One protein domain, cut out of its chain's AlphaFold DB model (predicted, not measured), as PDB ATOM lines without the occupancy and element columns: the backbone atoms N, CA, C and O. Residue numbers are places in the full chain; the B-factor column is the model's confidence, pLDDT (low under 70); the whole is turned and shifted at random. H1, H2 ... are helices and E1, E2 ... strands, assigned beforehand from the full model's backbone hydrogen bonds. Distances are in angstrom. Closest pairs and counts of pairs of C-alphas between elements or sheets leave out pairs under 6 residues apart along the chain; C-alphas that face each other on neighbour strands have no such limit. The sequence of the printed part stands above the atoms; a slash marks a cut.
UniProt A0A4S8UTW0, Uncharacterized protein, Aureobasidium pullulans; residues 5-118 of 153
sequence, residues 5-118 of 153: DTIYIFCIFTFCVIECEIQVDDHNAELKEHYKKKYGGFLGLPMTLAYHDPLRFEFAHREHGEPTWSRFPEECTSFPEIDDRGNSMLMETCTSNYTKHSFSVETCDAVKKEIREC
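AT A GLANCE: This is residues 5 to 118 of the 153 residues of an uncharacterized protein of Aureobasidium pullulans (UniProt A0A4S8UTW0). A short hairpin of two strands, E1 and E2, lies in the middle between two pairs of helices: H1 and H2 on one side, meeting at a steep angle, and H3 and H4 on the other. Two long stretches with no named element, residues 40 to 56 and 62 to 88, loop outward from this frame, and residues 23 to 28 stick out free beyond H1 and H2. The printed part has 114 residues with four named helices and two named strands, in the order H1 H2 E1 E2 H3 H4; the sheet, E1 - E2, is antiparallel, and the class is mostly helix. The whole is compact, with a radius of gyration of the C-alphas of 15.1 A, and rounded, spanning 39 by 36 by 31 A.

HOW THE PARTS SIT: Begin at the hairpin of E1, residues 57 to 61, and E2, residues 89 to 93, whose directions stand at 145 degrees. Look for N 58 and O 92, 2.8 A apart, and N 90 and O 60, 2.9 A apart, both within hydrogen-bond range. From E2 go to H1, residues 5 to 18: their closest C-alphas are those of Met 91 and Thr 14, 7.7 A apart. H2, residues 29 to 39, comes nearest to E2 at the C-alphas of Tyr 39 and Leu 90, 7.1 A apart. H1 touches H2 with residues 14 to 18 alone, closest at the C-alphas of Val 17 and Lys 36, 5.9 A; they run opposite ways at a steep tilt of 59 degrees. From E1 go to H3, residues 94 to 102: their closest C-alphas are those of Phe 57 and Cys 94, 5.3 A apart. H4, residues 105 to 117, is close to H3 but not clearly touching, with the C-alphas of Lys 100 and Cys 108 closest at 6.7 A; they run opposite ways at a steep tilt of 42 degrees. H4 is apart from H1, H2, E1 and E2. In H1, H2, H3 and H4 every O i to N i+4 pair is within hydrogen-bond range.

IN THESE COORDINATES: Find C-alpha 57 at (210.860, 133.835, 100.327), where E1 begins; it runs 13.1 A to residue 61, and E2, residues 89 to 93, runs 13.4 A. C-alpha 5 at (213.173, 120.212, 89.624) begins H1, which is 20.0 A long to residue 18. H2, residues 29 to 39, measures 15.2 A, and H3, residues 94 to 102, 12.0 A. H4 runs 18.4 A from residue 105 to C-alpha 117 at (204.134, 138.018, 123.593).

THE WHOLE: The two C-alphas farthest apart are those of Glu 75 and Cys 118, 44.8 A. The printed part has no cut. The links from H2 to E1, 17 residues, and from E1 to E2, 27 residues, are long. The mean pLDDT of the printed part is 80.9; residues 49 to 55, 74 and 77 to 80 are under 70.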
ATOM      1  N   ASP A   5     214.223 121.198  89.345       82.31
ATOM      2  CA  ASP A   5     213.173 120.212  89.624       82.31
ATOM      3  C   ASP A   5     213.118 119.864  91.114       82.31
ATOM      4  O   ASP A   5     212.054 119.905  91.732       82.31
ATOM      5  N   THR A   6     214.275 119.627  91.743       82.75
ATOM      6  CA  THR A   6     214.315 119.340  93.185       82.75
ATOM      7  C   THR A   6     213.898 120.536  94.043       82.75
ATOM      8  O   THR A   6     213.303 120.336  95.099       82.75
ATOM      9  N   ILE A   7     214.149 121.775  93.592       83.88
ATOM     10  CA  ILE A   7     213.652 122.990  94.260       83.88
ATOM     11  C   ILE A   7     212.128 123.048  94.161       83.88
ATOM     12  O   ILE A   7     211.460 123.312  95.158       83.88
ATOM     13  N   TYR A   8     211.569 122.779  92.982       83.88
ATOM     14  CA  TYR A   8     210.126 122.790  92.771       83.88
ATOM     15  C   TYR A   8     209.413 121.736  93.633       83.88
ATOM     16  O   TYR A   8     208.455 122.057  94.337       83.88
ATOM     17  N   ILE A   9     209.936 120.506  93.667       84.12
ATOM     18  CA  ILE A   9     209.431 119.434  94.538       84.12
ATOM     19  C   ILE A   9     209.543 119.841  96.012       84.12
ATOM     20  O   ILE A   9     208.598 119.651  96.778       84.12
ATOM     21  N   PHE A  10     210.657 120.459  96.416       86.56
ATOM     22  CA  PHE A  10     210.838 120.967  97.776       86.56
ATOM     23  C   PHE A  10     209.814 122.043  98.161       86.56
ATOM     24  O   PHE A  10     209.322 122.037  99.291       86.56
ATOM     25  N   CYS A  11     209.439 122.925  97.231       85.19
ATOM     26  CA  CYS A  11     208.371 123.900  97.453       85.19
ATOM     27  C   CYS A  11     207.043 123.200  97.728       85.19
ATOM     28  O   CYS A  11     206.424 123.453  98.758       85.19
ATOM     29  N   ILE A  12     206.632 122.292  96.832       85.06
ATOM     30  CA  ILE A  12     205.381 121.536  96.970       85.06
ATOM     31  C   ILE A  12     205.361 120.801  98.308       85.06
ATOM     32  O   ILE A  12     204.411 120.942  99.072       85.06
ATOM     33  N   PHE A  13     206.436 120.077  98.622       86.25
ATOM     34  CA  PHE A  13     206.577 119.352  99.878       86.25
ATOM     35  C   PHE A  13     206.424 120.282 101.090       86.25
ATOM     36  O   PHE A  13     205.652 119.983 102.001       86.25
ATOM     37  N   THR A  14     207.109 121.428 101.086       86.19
ATOM     38  CA  THR A  14     207.062 122.388 102.196       86.19
ATOM     39  C   THR A  14     205.651 122.947 102.385       86.19
ATOM     40  O   THR A  14     205.170 122.992 103.515       86.19
ATOM     41  N   PHE A  15     204.945 123.293 101.302       83.31
ATOM     42  CA  PHE A  15     203.548 123.733 101.380       83.31
ATOM     43  C   PHE A  15     202.619 122.635 101.895       83.31
ATOM     44  O   PHE A  15     201.810 122.893 102.783       83.31
ATOM     45  N   CYS A  16     202.774 121.400 101.412       85.31
ATOM     46  CA  CYS A  16     201.997 120.270 101.911       85.31
ATOM     47  C   CYS A  16     202.207 120.050 103.413       85.31
ATOM     48  O   CYS A  16     201.243 119.760 104.112       85.31
ATOM     49  N   VAL A  17     203.435 120.197 103.922       86.25
ATOM     50  CA  VAL A  17     203.739 120.086 105.360       86.25
ATOM     51  C   VAL A  17     203.098 121.222 106.163       86.25
ATOM     52  O   VAL A  17     202.506 120.968 107.213       86.25
ATOM     53  N   ILE A  18     203.207 122.461 105.679       82.62
ATOM     54  CA  ILE A  18     202.673 123.671 106.328       82.62
ATOM     55  C   ILE A  18     201.152 123.577 106.490       82.62
ATOM     56  O   ILE A  18     200.645 123.752 107.601       82.62
ATOM     57  N   GLU A  19     200.453 123.224 105.412       83.06
ATOM     58  CA  GLU A  19     198.990 123.113 105.357       83.06
ATOM     59  C   GLU A  19     198.465 121.771 105.904       83.06
ATOM     60  O   GLU A  19     197.261 121.538 105.951       83.06
ATOM     61  N   CYS A  20     199.345 120.852 106.324       85.56
ATOM     62  CA  CYS A  20     198.930 119.521 106.768       85.56
ATOM     63  C   CYS A  20     198.105 119.591 108.060       85.56
ATOM     64  O   CYS A  20     198.629 119.944 109.110       85.56
ATOM     65  N   GLU A  21     196.838 119.196 108.056       87.94
ATOM     66  CA  GLU A  21     196.093 119.023 109.307       87.94
ATOM     67  C   GLU A  21     196.485 117.705 109.998       87.94
ATOM     68  O   GLU A  21     196.574 116.649 109.361       87.94
ATOM     69  N   ILE A  22     196.741 117.770 111.309       88.62
ATOM     70  CA  ILE A  22     197.094 116.612 112.141       88.62
ATOM     71  C   ILE A  22     195.875 116.278 112.993       88.62
ATOM     72  O   ILE A  22     195.475 117.062 113.852       88.62
ATOM     73  N   GLN A  23     195.268 115.128 112.715       89.81
ATOM     74  CA  GLN A  23     194.099 114.637 113.441       89.81
ATOM     75  C   GLN A  23     194.533 113.872 114.700       89.81
ATOM     76  O   GLN A  23     195.653 113.367 114.781       89.81
ATOM     77  N   VAL A  24     193.642 113.776 115.690       84.31
ATOM     78  CA  VAL A  24     193.935 113.158 117.002       84.31
ATOM     79  C   VAL A  24     194.258 111.659 116.890       84.31
ATOM     80  O   VAL A  24     194.990 111.124 117.718       84.31
ATOM     81  N   ASP A  25     193.739 110.983 115.868       91.00
ATOM     82  CA  ASP A  25     193.900 109.551 115.585       91.00
ATOM     83  C   ASP A  25     194.873 109.260 114.424       91.00
ATOM     84  O   ASP A  25     194.937 108.143 113.893       91.00
ATOM     85  N   ASP A  26     195.661 110.258 114.024       89.44
ATOM     86  CA  ASP A  26     196.621 110.125 112.940       89.44
ATOM     87  C   ASP A  26     197.811 109.247 113.351       89.44
ATOM     88  O   ASP A  26     198.613 109.592 114.220       89.44
ATOM     89  N   HIS A  27     197.972 108.115 112.665       90.00
ATOM     90  CA  HIS A  27     199.050 107.157 112.921       90.00
ATOM     91  C   HIS A  27     200.445 107.742 112.648       90.00
ATOM     92  O   HIS A  27     201.439 107.215 113.139       90.00
ATOM     93  N   ASN A  28     200.524 108.829 111.875       87.81
ATOM     94  CA  ASN A  28     201.752 109.543 111.547       87.81
ATOM     95  C   ASN A  28     201.847 110.907 112.253       87.81
ATOM     96  O   ASN A  28     202.658 111.735 111.835       87.81
ATOM     97  N   ALA A  29     201.048 111.163 113.299       89.06
ATOM     98  CA  ALA A  29     201.016 112.452 113.996       89.06
ATOM     99  C   ALA A  29     202.416 112.939 114.403       89.06
ATOM    100  O   ALA A  29     202.788 114.068 114.088       89.06
ATOM    101  N   GLU A  30     203.230 112.074 115.017       89.00
ATOM    102  CA  GLU A  30     204.594 112.424 115.439       89.00
ATOM    103  C   GLU A  30     205.486 112.852 114.266       89.00
ATOM    104  O   GLU A  30     206.238 113.823 114.365       89.00
ATOM    105  N   LEU A  31     205.386 112.152 113.132       86.94
ATOM    106  CA  LEU A  31     206.161 112.459 111.932       86.94
ATOM    107  C   LEU A  31     205.708 113.783 111.302       86.94
ATOM    108  O   LEU A  31     206.538 114.600 110.900       86.94
ATOM    109  N   LYS A  32     204.397 114.023 111.243       87.75
ATOM    110  CA  LYS A  32     203.833 115.276 110.734       87.75
ATOM    111  C   LYS A  32     204.210 116.463 111.617       87.75
ATOM    112  O   LYS A  32     204.629 117.489 111.087       87.75
ATOM    113  N   GLU A  33     204.149 116.313 112.941       88.69
ATOM    114  CA  GLU A  33     204.607 117.325 113.902       88.69
ATOM    115  C   GLU A  33     206.103 117.613 113.747       88.69
ATOM    116  O   GLU A  33     206.529 118.771 113.716       88.69
ATOM    117  N   HIS A  34     206.914 116.564 113.579       88.44
ATOM    118  CA  HIS A  34     208.336 116.715 113.297       88.44
ATOM    119  C   HIS A  34     208.567 117.566 112.043       88.44
ATOM    120  O   HIS A  34     209.336 118.530 112.092       88.44
ATOM    121  N   TYR A  35     207.879 117.259 110.939       88.12
ATOM    122  CA  TYR A  35     208.008 118.032 109.708       88.12
ATOM    123  C   TYR A  35     207.492 119.459 109.860       88.12
ATOM    124  O   TYR A  35     208.197 120.387 109.470       88.12
ATOM    125  N   LYS A  36     206.337 119.676 110.494       87.50
ATOM    126  CA  LYS A  36     205.829 121.027 110.763       87.50
ATOM    127  C   LYS A  36     206.813 121.864 111.562       87.50
ATOM    128  O   LYS A  36     207.080 123.007 111.205       87.50
ATOM    129  N   LYS A  37     207.417 121.291 112.601       86.44
ATOM    130  CA  LYS A  37     208.450 121.970 113.385       86.44
ATOM    131  C   LYS A  37     209.712 122.234 112.564       86.44
ATOM    132  O   LYS A  37     210.312 123.299 112.694       86.44
ATOM    133  N   LYS A  38     210.132 121.276 111.730       87.38
ATOM    134  CA  LYS A  38     211.321 121.399 110.878       87.38
ATOM    135  C   LYS A  38     211.144 122.491 109.817       87.38
ATOM    136  O   LYS A  38     212.103 123.223 109.566       87.38
ATOM    137  N   TYR A  39     209.964 122.586 109.212       87.88
ATOM    138  CA  TYR A  39     209.657 123.435 108.054       87.88
ATOM    139  C   TYR A  39     208.840 124.690 108.376       87.88
ATOM    140  O   TYR A  39     208.548 125.480 107.481       87.88
ATOM    141  N   GLY A  40     208.496 124.896 109.645       82.31
ATOM    142  CA  GLY A  40     207.882 126.128 110.119       82.31
ATOM    143  C   GLY A  40     208.793 127.340 109.910       82.31
ATOM    144  O   GLY A  40     210.021 127.230 109.880       82.31
ATOM    145  N   GLY A  41     208.176 128.515 109.781       80.06
ATOM    146  CA  GLY A  41     208.891 129.774 109.597       80.06
ATOM    147  C   GLY A  41     209.641 130.231 110.853       80.06
ATOM    148  O   GLY A  41     209.711 129.536 111.865       80.06
ATOM    149  N   PHE A  42     210.159 131.462 110.827       77.62
ATOM    150  CA  PHE A  42     210.950 132.058 111.917       77.62
ATOM    151  C   PHE A  42     210.317 131.940 113.313       77.62
ATOM    152  O   PHE A  42     211.014 131.718 114.305       77.62
ATOM    153  N   LEU A  43     208.990 132.065 113.385       77.19
ATOM    154  CA  LEU A  43     208.214 131.988 114.626       77.19
ATOM    155  C   LEU A  43     207.785 130.558 114.993       77.19
ATOM    156  O   LEU A  43     207.142 130.367 116.025       77.19
ATOM    157  N   GLY A  44     208.144 129.553 114.190       76.62
ATOM    158  CA  GLY A  44     207.615 128.188 114.282       76.62
ATOM    159  C   GLY A  44     206.163 128.074 113.815       76.62
ATOM    160  O   GLY A  44     205.508 127.080 114.102       76.62
ATOM    161  N   LEU A  45     205.658 129.104 113.134       74.50
ATOM    162  CA  LEU A  45     204.309 129.146 112.584       74.50
ATOM    163  C   LEU A  45     204.319 128.695 111.115       74.50
ATOM    164  O   LEU A  45     205.345 128.870 110.441       74.50
ATOM    165  N   PRO A  46     203.198 128.142 110.616       72.50
ATOM    166  CA  PRO A  46     202.998 127.909 109.191       72.50
ATOM    167  C   PRO A  46     203.319 129.181 108.395       72.50
ATOM    168  O   PRO A  46     202.878 130.269 108.767       72.50
ATOM    169  N   MET A  47     204.111 129.074 107.323       75.62
ATOM    170  CA  MET A  47     204.266 130.208 106.409       75.62
ATOM    171  C   MET A  47     202.998 130.324 105.575       75.62
ATOM    172  O   MET A  47     202.684 129.424 104.805       75.62
ATOM    173  N   THR A  48     202.283 131.432 105.716       70.19
ATOM    174  CA  THR A  48     201.088 131.702 104.918       70.19
ATOM    175  C   THR A  48     201.479 132.381 103.610       70.19
ATOM    176  O   THR A  48     202.235 133.354 103.614       70.19
ATOM    177  N   LEU A  49     200.944 131.892 102.490       65.88
ATOM    178  CA  LEU A  49     200.965 132.626 101.228       65.88
ATOM    179  C   LEU A  49     199.723 133.517 101.153       65.88
ATOM    180  O   LEU A  49     198.606 133.008 101.101       65.88
ATOM    181  N   ALA A  50     199.902 134.836 101.128       65.19
ATOM    182  CA  ALA A  50     198.805 135.770 100.905       65.19
ATOM    183  C   ALA A  50     198.782 136.238  99.442       65.19
ATOM    184  O   ALA A  50     199.812 136.563  98.849       65.19
ATOM    185  N   TYR A  51     197.589 136.270  98.848       57.00
ATOM    186  CA  TYR A  51     197.375 136.796  97.500       57.00
ATOM    187  C   TYR A  51     197.717 138.298  97.463       57.00
ATOM    188  O   TYR A  51     197.313 139.038  98.356       57.00
ATOM    189  N   HIS A  52     198.476 138.738  96.452       58.62
ATOM    190  CA  HIS A  52     199.040 140.096  96.315       58.62
ATOM    191  C   HIS A  52     200.031 140.563  97.391       58.62
ATOM    192  O   HIS A  52     200.507 141.697  97.308       58.62
ATOM    193  N   ASP A  53     200.414 139.714  98.340       58.94
ATOM    194  CA  ASP A  53     201.613 139.980  99.124       58.94
ATOM    195  C   ASP A  53     202.819 139.689  98.217       58.94
ATOM    196  O   ASP A  53     202.891 138.585  97.658       58.94
ATOM    197  N   PRO A  54     203.731 140.651  97.963       51.75
ATOM    198  CA  PRO A  54     204.966 140.389  97.240       51.75
ATOM    199  C   PRO A  54     205.856 139.486  98.100       51.75
ATOM    200  O   PRO A  54     206.829 139.921  98.715       51.75
ATOM    201  N   LEU A  55     205.504 138.204  98.116       56.00
ATOM    202  CA  LEU A  55     206.209 137.114  98.751       56.00
ATOM    203  C   LEU A  55     207.661 137.127  98.304       56.00
ATOM    204  O   LEU A  55     207.999 136.749  97.182       56.00
ATOM    205  N   ARG A  56     208.529 137.550  99.217       71.00
ATOM    206  CA  ARG A  56     209.957 137.298  99.118       71.00
ATOM    207  C   ARG A  56     210.283 136.195 100.114       71.00
ATOM    208  O   ARG A  56     210.460 136.449 101.308       71.00
ATOM    209  N   PHE A  57     210.256 134.960  99.630       77.69
ATOM    210  CA  PHE A  57     210.860 133.835 100.327       77.69
ATOM    211  C   PHE A  57     212.216 133.530  99.699       77.69
ATOM    212  O   PHE A  57     212.438 133.752  98.508       77.69
ATOM    213  N   GLU A  58     213.124 133.035 100.522       82.62
ATOM    214  CA  GLU A  58     214.466 132.643 100.132       82.62
ATOM    215  C   GLU A  58     214.658 131.155 100.395       82.62
ATOM    216  O   GLU A  58     214.127 130.593 101.360       82.62
ATOM    217  N   PHE A  59     215.440 130.525  99.519       85.56
ATOM    218  CA  PHE A  59     216.004 129.210  99.780       85.56
ATOM    219  C   PHE A  59     217.347 129.403 100.467       85.56
ATOM    220  O   PHE A  59     218.275 129.964  99.885       85.56
ATOM    221  N   ALA A  60     217.441 128.926 101.700       80.94
ATOM    222  CA  ALA A  60     218.642 128.998 102.511       80.94
ATOM    223  C   ALA A  60     219.179 127.593 102.814       80.94
ATOM    224  O   ALA A  60     218.468 126.586 102.722       80.94
ATOM    225  N   HIS A  61     220.453 127.523 103.194       84.38
ATOM    226  CA  HIS A  61     220.985 126.362 103.899       84.38
ATOM    227  C   HIS A  61     220.550 126.427 105.370       84.38
ATOM    228  O   HIS A  61     220.578 127.482 106.007       84.38
ATOM    229  N   ARG A  62     220.163 125.289 105.937       81.94
ATOM    230  CA  ARG A  62     219.752 125.195 107.342       81.94
ATOM    231  C   ARG A  62     220.910 125.447 108.314       81.94
ATOM    232  O   ARG A  62     220.679 125.957 109.406       81.94
ATOM    233  N   GLU A  63     222.130 125.111 107.905       80.56
ATOM    234  CA  GLU A  63     223.358 125.269 108.685       80.56
ATOM    235  C   GLU A  63     224.358 126.116 107.890       80.56
ATOM    236  O   GLU A  63     224.607 125.856 106.713       80.56
ATOM    237  N   HIS A  64     224.897 127.165 108.515       76.25
ATOM    238  CA  HIS A  64     225.878 128.036 107.870       76.25
ATOM    239  C   HIS A  64     227.174 127.282 107.575       76.25
ATOM    240  O   HIS A  64     227.672 126.542 108.418       76.25
ATOM    241  N   GLY A  65     227.749 127.528 106.397       73.81
ATOM    242  CA  GLY A  65     228.990 126.879 105.963       73.81
ATOM    243  C   GLY A  65     228.787 125.501 105.334       73.81
ATOM    244  O   GLY A  65     229.723 124.982 104.730       73.81
ATOM    245  N   GLU A  66     227.572 124.955 105.392       80.31
ATOM    246  CA  GLU A  66     227.216 123.709 104.724       80.31
ATOM    247  C   GLU A  66     226.576 123.975 103.353       80.31
ATOM    248  O   GLU A  66     225.826 124.944 103.184       80.31
ATOM    249  N   PRO A  67     226.826 123.123 102.342       80.06
ATOM    250  CA  PRO A  67     226.169 123.279 101.060       80.06
ATOM    251  C   PRO A  67     224.673 122.949 101.150       80.06
ATOM    252  O   PRO A  67     224.216 122.127 101.953       80.06
ATOM    253  N   THR A  68     223.899 123.566 100.262       82.88
ATOM    254  CA  THR A  68     222.461 123.324 100.130       82.88
ATOM    255  C   THR A  68     222.199 122.039  99.340       82.88
ATOM    256  O   THR A  68     222.489 121.969  98.142       82.88
ATOM    257  N   TRP A  69     221.601 121.040  99.991       83.38
ATOM    258  CA  TRP A  69     221.249 119.744  99.414       83.38
ATOM    259  C   TRP A  69     219.782 119.427  99.683       83.38
ATOM    260  O   TRP A  69     219.408 119.276 100.841       83.38
ATOM    261  N   SER A  70     218.977 119.247  98.634       80.81
ATOM    262  CA  SER A  70     217.628 118.676  98.778       80.81
ATOM    263  C   SER A  70     217.682 117.211  99.222       80.81
ATOM    264  O   SER A  70     216.881 116.773 100.035       80.81
ATOM    265  N   ARG A  71     218.637 116.450  98.657       79.62
ATOM    266  CA  ARG A  71     218.704 114.973  98.668       79.62
ATOM    267  C   ARG A  71     217.476 114.271  98.086       79.62
ATOM    268  O   ARG A  71     217.410 113.045  98.114       79.62
ATOM    269  N   PHE A  72     216.551 115.027  97.508       82.06
ATOM    270  CA  PHE A  72     215.394 114.468  96.835       82.06
ATOM    271  C   PHE A  72     215.870 113.824  95.528       82.06
ATOM    272  O   PHE A  72     216.656 114.455  94.811       82.06
ATOM    273  N   PRO A  73     215.455 112.582  95.223       75.62
ATOM    274  CA  PRO A  73     215.768 111.954  93.945       75.62
ATOM    275  C   PRO A  73     215.279 112.829  92.783       75.62
ATOM    276  O   PRO A  73     214.190 113.395  92.862       75.62
ATOM    277  N   GLU A  74     216.051 112.929  91.698       69.88
ATOM    278  CA  GLU A  74     215.636 113.692  90.505       69.88
ATOM    279  C   GLU A  74     214.342 113.134  89.887       69.88
ATOM    280  O   GLU A  74     213.548 113.885  89.333       69.88
ATOM    281  N   GLU A  75     214.092 111.833  90.056       73.88
ATOM    282  CA  GLU A  75     212.891 111.135  89.580       73.88
ATOM    283  C   GLU A  75     211.810 110.973  90.665       73.88
ATOM    284  O   GLU A  75     210.913 110.148  90.525       73.88
ATOM    285  N   CYS A  76     211.891 111.721  91.771       70.56
ATOM    286  CA  CYS A  76     210.915 111.619  92.853       70.56
ATOM    287  C   CYS A  76     209.534 112.087  92.366       70.56
ATOM    288  O   CYS A  76     209.330 113.269  92.088       70.56
ATOM    289  N   THR A  77     208.573 111.169  92.296       69.06
ATOM    290  CA  THR A  77     207.196 111.453  91.854       69.06
ATOM    291  C   THR A  77     206.177 111.346  92.982       69.06
ATOM    292  O   THR A  77     205.037 111.785  92.823       69.06
ATOM    293  N   SER A  78     206.568 110.787  94.133       66.69
ATOM    294  CA  SER A  78     205.650 110.541  95.241       66.69
ATOM    295  C   SER A  78     206.252 110.858  96.614       66.69
ATOM    296  O   SER A  78     207.461 110.821  96.823       66.69
ATOM    297  N   PHE A  79     205.389 111.179  97.581       64.06
ATOM    298  CA  PHE A  79     205.797 111.534  98.946       64.06
ATOM    299  C   PHE A  79     206.614 110.438  99.671       64.06
ATOM    300  O   PHE A  79     207.570 110.789 100.359       64.06
ATOM    301  N   PRO A  80     206.321 109.126  99.523       69.25
ATOM    302  CA  PRO A  80     207.116 108.063 100.151       69.25
ATOM    303  C   PRO A  80     208.565 107.944  99.653       69.25
ATOM    304  O   PRO A  80     209.387 107.337 100.334       69.25
ATOM    305  N   GLU A  81     208.880 108.490  98.477       70.44
ATOM    306  CA  GLU A  81     210.232 108.479  97.896       70.44
ATOM    307  C   GLU A  81     211.127 109.587  98.473       70.44
ATOM    308  O   GLU A  81     212.345 109.587  98.268       70.44
ATOM    309  N   ILE A  82     210.537 110.529  99.214       74.06
ATOM    310  CA  ILE A  82     211.244 111.651  99.820       74.06
ATOM    311  C   ILE A  82     212.019 111.157 101.049       74.06
ATOM    312  O   ILE A  82     211.447 110.935 102.118       74.06
ATOM    313  N   ASP A  83     213.345 111.039 100.923       76.12
ATOM    314  CA  ASP A  83     214.236 110.892 102.076       76.12
ATOM    315  C   ASP A  83     214.711 112.263 102.566       76.12
ATOM    316  O   ASP A  83     215.661 112.859 102.058       76.12
ATOM    317  N   ASP A  84     214.050 112.752 103.607       80.25
ATOM    318  CA  ASP A  84     214.390 114.017 104.249       80.25
ATOM    319  C   ASP A  84     215.691 113.958 105.089       80.25
ATOM    320  O   ASP A  84     216.184 114.982 105.587       80.25
ATOM    321  N   ARG A  85     216.287 112.768 105.273       80.38
ATOM    322  CA  ARG A  85     217.513 112.599 106.065       80.38
ATOM    323  C   ARG A  85     218.708 113.231 105.355       80.38
ATOM    324  O   ARG A  85     219.317 112.684 104.434       80.38
ATOM    325  N   GLY A  86     219.096 114.392 105.869       77.25
ATOM    326  CA  GLY A  86     220.205 115.192 105.357       77.25
ATOM    327  C   GLY A  86     219.808 116.169 104.253       77.25
ATOM    328  O   GLY A  86     220.693 116.711 103.593       77.25
ATOM    329  N   ASN A  87     218.507 116.412 104.070       86.12
ATOM    330  CA  ASN A  87     218.050 117.622 103.409       86.12
ATOM    331  C   ASN A  87     218.473 118.842 104.249       86.12
ATOM    332  O   ASN A  87     218.069 118.971 105.412       86.12
ATOM    333  N   SER A  88     219.296 119.712 103.662       87.75
ATOM    334  CA  SER A  88     219.767 120.961 104.269       87.75
ATOM    335  C   SER A  88     219.058 122.195 103.710       87.75
ATOM    336  O   SER A  88     219.403 123.311 104.095       87.75
ATOM    337  N   MET A  89     218.063 122.026 102.836       88.19
ATOM    338  CA  MET A  89     217.247 123.132 102.344       88.19
ATOM    339  C   MET A  89     216.300 123.664 103.421       88.19
ATOM    340  O   MET A  89     215.730 122.932 104.240       88.19
ATOM    341  N   LEU A  90     216.112 124.976 103.387       87.75
ATOM    342  CA  LEU A  90     215.142 125.709 104.178       87.75
ATOM    343  C   LEU A  90     214.453 126.727 103.268       87.75
ATOM    344  O   LEU A  90     215.126 127.442 102.532       87.75
ATOM    345  N   MET A  91     213.123 126.782 103.322       87.50
ATOM    346  CA  MET A  91     212.351 127.893 102.772       87.50
ATOM    347  C   MET A  91     211.993 128.821 103.928       87.50
ATOM    348  O   MET A  91     211.465 128.365 104.942       87.50
ATOM    349  N   GLU A  92     212.300 130.107 103.802       84.50
ATOM    350  CA  GLU A  92     211.978 131.101 104.824       84.50
ATOM    351  C   GLU A  92     211.657 132.463 104.213       84.50
ATOM    352  O   GLU A  92     211.973 132.727 103.058       84.50
ATOM    353  N   THR A  93     211.028 133.353 104.980       82.12
ATOM    354  CA  THR A  93     210.819 134.736 104.535       82.12
ATOM    355  C   THR A  93     212.156 135.479 104.463       82.12
ATOM    356  O   THR A  93     213.020 135.276 105.317       82.12
ATOM    357  N   CYS A  94     212.325 136.398 103.505       80.88
ATOM    358  CA  CYS A  94     213.523 137.248 103.428       80.88
ATOM    359  C   CYS A  94     213.811 137.946 104.759       80.88
ATOM    360  O   CYS A  94     214.950 137.993 105.205       80.88
ATOM    361  N   THR A  95     212.772 138.447 105.433       77.12
ATOM    362  CA  THR A  95     212.918 139.096 106.740       77.12
ATOM    363  C   THR A  95     213.540 138.156 107.768       77.12
ATOM    364  O   THR A  95     214.443 138.569 108.492       77.12
ATOM    365  N   SER A  96     213.108 136.891 107.815       79.94
ATOM    366  CA  SER A  96     213.718 135.872 108.676       79.94
ATOM    367  C   SER A  96     215.194 135.682 108.343       79.94
ATOM    368  O   SER A  96     216.040 135.766 109.238       79.94
ATOM    369  N   ASN A  97     215.511 135.490 107.062       80.88
ATOM    370  CA  ASN A  97     216.879 135.215 106.641       80.88
ATOM    371  C   ASN A  97     217.814 136.404 106.916       80.88
ATOM    372  O   ASN A  97     218.874 136.250 107.521       80.88
ATOM    373  N   TYR A  98     217.393 137.622 106.564       81.88
ATOM    374  CA  TYR A  98     218.167 138.843 106.810       81.88
ATOM    375  C   TYR A  98     218.365 139.114 108.298       81.88
ATOM    376  O   TYR A  98     219.435 139.575 108.699       81.88
ATOM    377  N   THR A  99     217.365 138.796 109.125       78.94
ATOM    378  CA  THR A  99     217.480 138.913 110.583       78.94
ATOM    379  C   THR A  99     218.571 137.978 111.103       78.94
ATOM    380  O   THR A  99     219.467 138.430 111.809       78.94
ATOM    381  N   LYS A 100     218.573 136.704 110.691       82.19
ATOM    382  CA  LYS A 100     219.613 135.739 111.094       82.19
ATOM    383  C   LYS A 100     221.007 136.124 110.603       82.19
ATOM    384  O   LYS A 100     221.983 135.896 111.304       82.19
ATOM    385  N   HIS A 101     221.106 136.710 109.410       81.19
ATOM    386  CA  HIS A 101     222.380 137.190 108.880       81.19
ATOM    387  C   HIS A 101     222.924 138.391 109.671       81.19
ATOM    388  O   HIS A 101     224.132 138.537 109.838       81.19
ATOM    389  N   SER A 102     222.038 139.276 110.130       85.12
ATOM    390  CA  SER A 102     222.428 140.566 110.716       85.12
ATOM    391  C   SER A 102     222.579 140.532 112.237       85.12
ATOM    392  O   SER A 102     223.214 141.422 112.801       85.12
ATOM    393  N   PHE A 103     221.996 139.537 112.909       85.44
ATOM    394  CA  PHE A 103     221.899 139.486 114.365       85.44
ATOM    395  C   PHE A 103     222.331 138.133 114.934       85.44
ATOM    396  O   PHE A 103     222.253 137.103 114.272       85.44
ATOM    397  N   SER A 104     222.762 138.131 116.200       88.25
ATOM    398  CA  SER A 104     223.108 136.895 116.906       88.25
ATOM    399  C   SER A 104     221.876 136.020 117.160       88.25
ATOM    400  O   SER A 104     220.733 136.493 117.125       88.25
ATOM    401  N   VAL A 105     222.104 134.741 117.471       86.38
ATOM    402  CA  VAL A 105     221.031 133.793 117.814       86.38
ATOM    403  C   VAL A 105     220.237 134.278 119.028       86.38
ATOM    404  O   VAL A 105     219.010 134.262 118.991       86.38
ATOM    405  N   GLU A 106     220.909 134.799 120.058       89.75
ATOM    406  CA  GLU A 106     220.262 135.313 121.272       89.75
ATOM    407  C   GLU A 106     219.337 136.492 120.957       89.75
ATOM    408  O   GLU A 106     218.235 136.589 121.499       89.75
ATOM    409  N   THR A 107     219.764 137.371 120.046       88.06
ATOM    410  CA  THR A 107     218.962 138.516 119.599       88.06
ATOM    411  C   THR A 107     217.754 138.040 118.800       88.06
ATOM    412  O   THR A 107     216.635 138.497 119.033       88.06
ATOM    413  N   CYS A 108     217.948 137.081 117.891       87.56
ATOM    414  CA  CYS A 108     216.852 136.475 117.142       87.56
ATOM    415  C   CYS A 108     215.823 135.826 118.077       87.56
ATOM    416  O   CYS A 108     214.622 135.996 117.880       87.56
ATOM    417  N   ASP A 109     216.273 135.103 119.101       88.94
ATOM    418  CA  ASP A 109     215.387 134.436 120.053       88.94
ATOM    419  C   ASP A 109     214.649 135.429 120.959       88.94
ATOM    420  O   ASP A 109     213.461 135.232 121.229       88.94
ATOM    421  N   ALA A 110     215.292 136.536 121.342       88.25
ATOM    422  CA  ALA A 110     214.626 137.641 122.026       88.25
ATOM    423  C   ALA A 110     213.522 138.263 121.154       88.25
ATOM    424  O   ALA A 110     212.387 138.388 121.607       88.25
ATOM    425  N   VAL A 111     213.803 138.559 119.879       86.56
ATOM    426  CA  VAL A 111     212.805 139.101 118.936       86.56
ATOM    427  C   VAL A 111     211.628 138.140 118.753       86.56
ATOM    428  O   VAL A 111     210.475 138.565 118.792       86.56
ATOM    429  N   LYS A 112     211.881 136.832 118.600       86.75
ATOM    430  CA  LYS A 112     210.803 135.828 118.520       86.75
ATOM    431  C   LYS A 112     209.926 135.841 119.767       86.75
ATOM    432  O   LYS A 112     208.712 135.690 119.648       86.75
ATOM    433  N   LYS A 113     210.533 135.967 120.950       87.19
ATOM    434  CA  LYS A 113     209.807 136.027 122.218       87.19
ATOM    435  C   LYS A 113     208.911 137.266 122.273       87.19
ATOM    436  O   LYS A 113     207.715 137.110 122.489       87.19
ATOM    437  N   GLU A 114     209.458 138.443 121.982       87.44
ATOM    438  CA  GLU A 114     208.707 139.708 121.958       87.44
ATOM    439  C   GLU A 114     207.525 139.651 120.981       87.44
ATOM    440  O   GLU A 114     206.404 139.995 121.341       87.44
ATOM    441  N   ILE A 115     207.730 139.134 119.762       84.62
ATOM    442  CA  ILE A 115     206.647 138.997 118.774       84.62
ATOM    443  C   ILE A 115     205.548 138.047 119.271       84.62
ATOM    444  O   ILE A 115     204.368 138.328 119.082       84.62
ATOM    445  N   ARG A 116     205.910 136.928 119.911       82.94
ATOM    446  CA  ARG A 116     204.936 135.964 120.457       82.94
ATOM    447  C   ARG A 116     204.139 136.523 121.632       82.94
ATOM    448  O   ARG A 116     202.993 136.131 121.828       82.94
ATOM    449  N   GLU A 117     204.759 137.383 122.431       84.88
ATOM    450  CA  GLU A 117     204.134 138.018 123.593       84.88
ATOM    451  C   GLU A 117     203.369 139.296 123.211       84.88
ATOM    452  O   GLU A 117     202.521 139.761 123.979       84.88
ATOM    453  N   CYS A 118     203.611 139.830 122.007       82.31
ATOM    454  CA  CYS A 118     202.925 140.992 121.466       82.31
ATOM    455  C   CYS A 118     201.423 140.720 121.330       82.31
ATOM    456  O   CYS A 118     200.974 139.868 120.560       82.31
TER     457      CYS A 118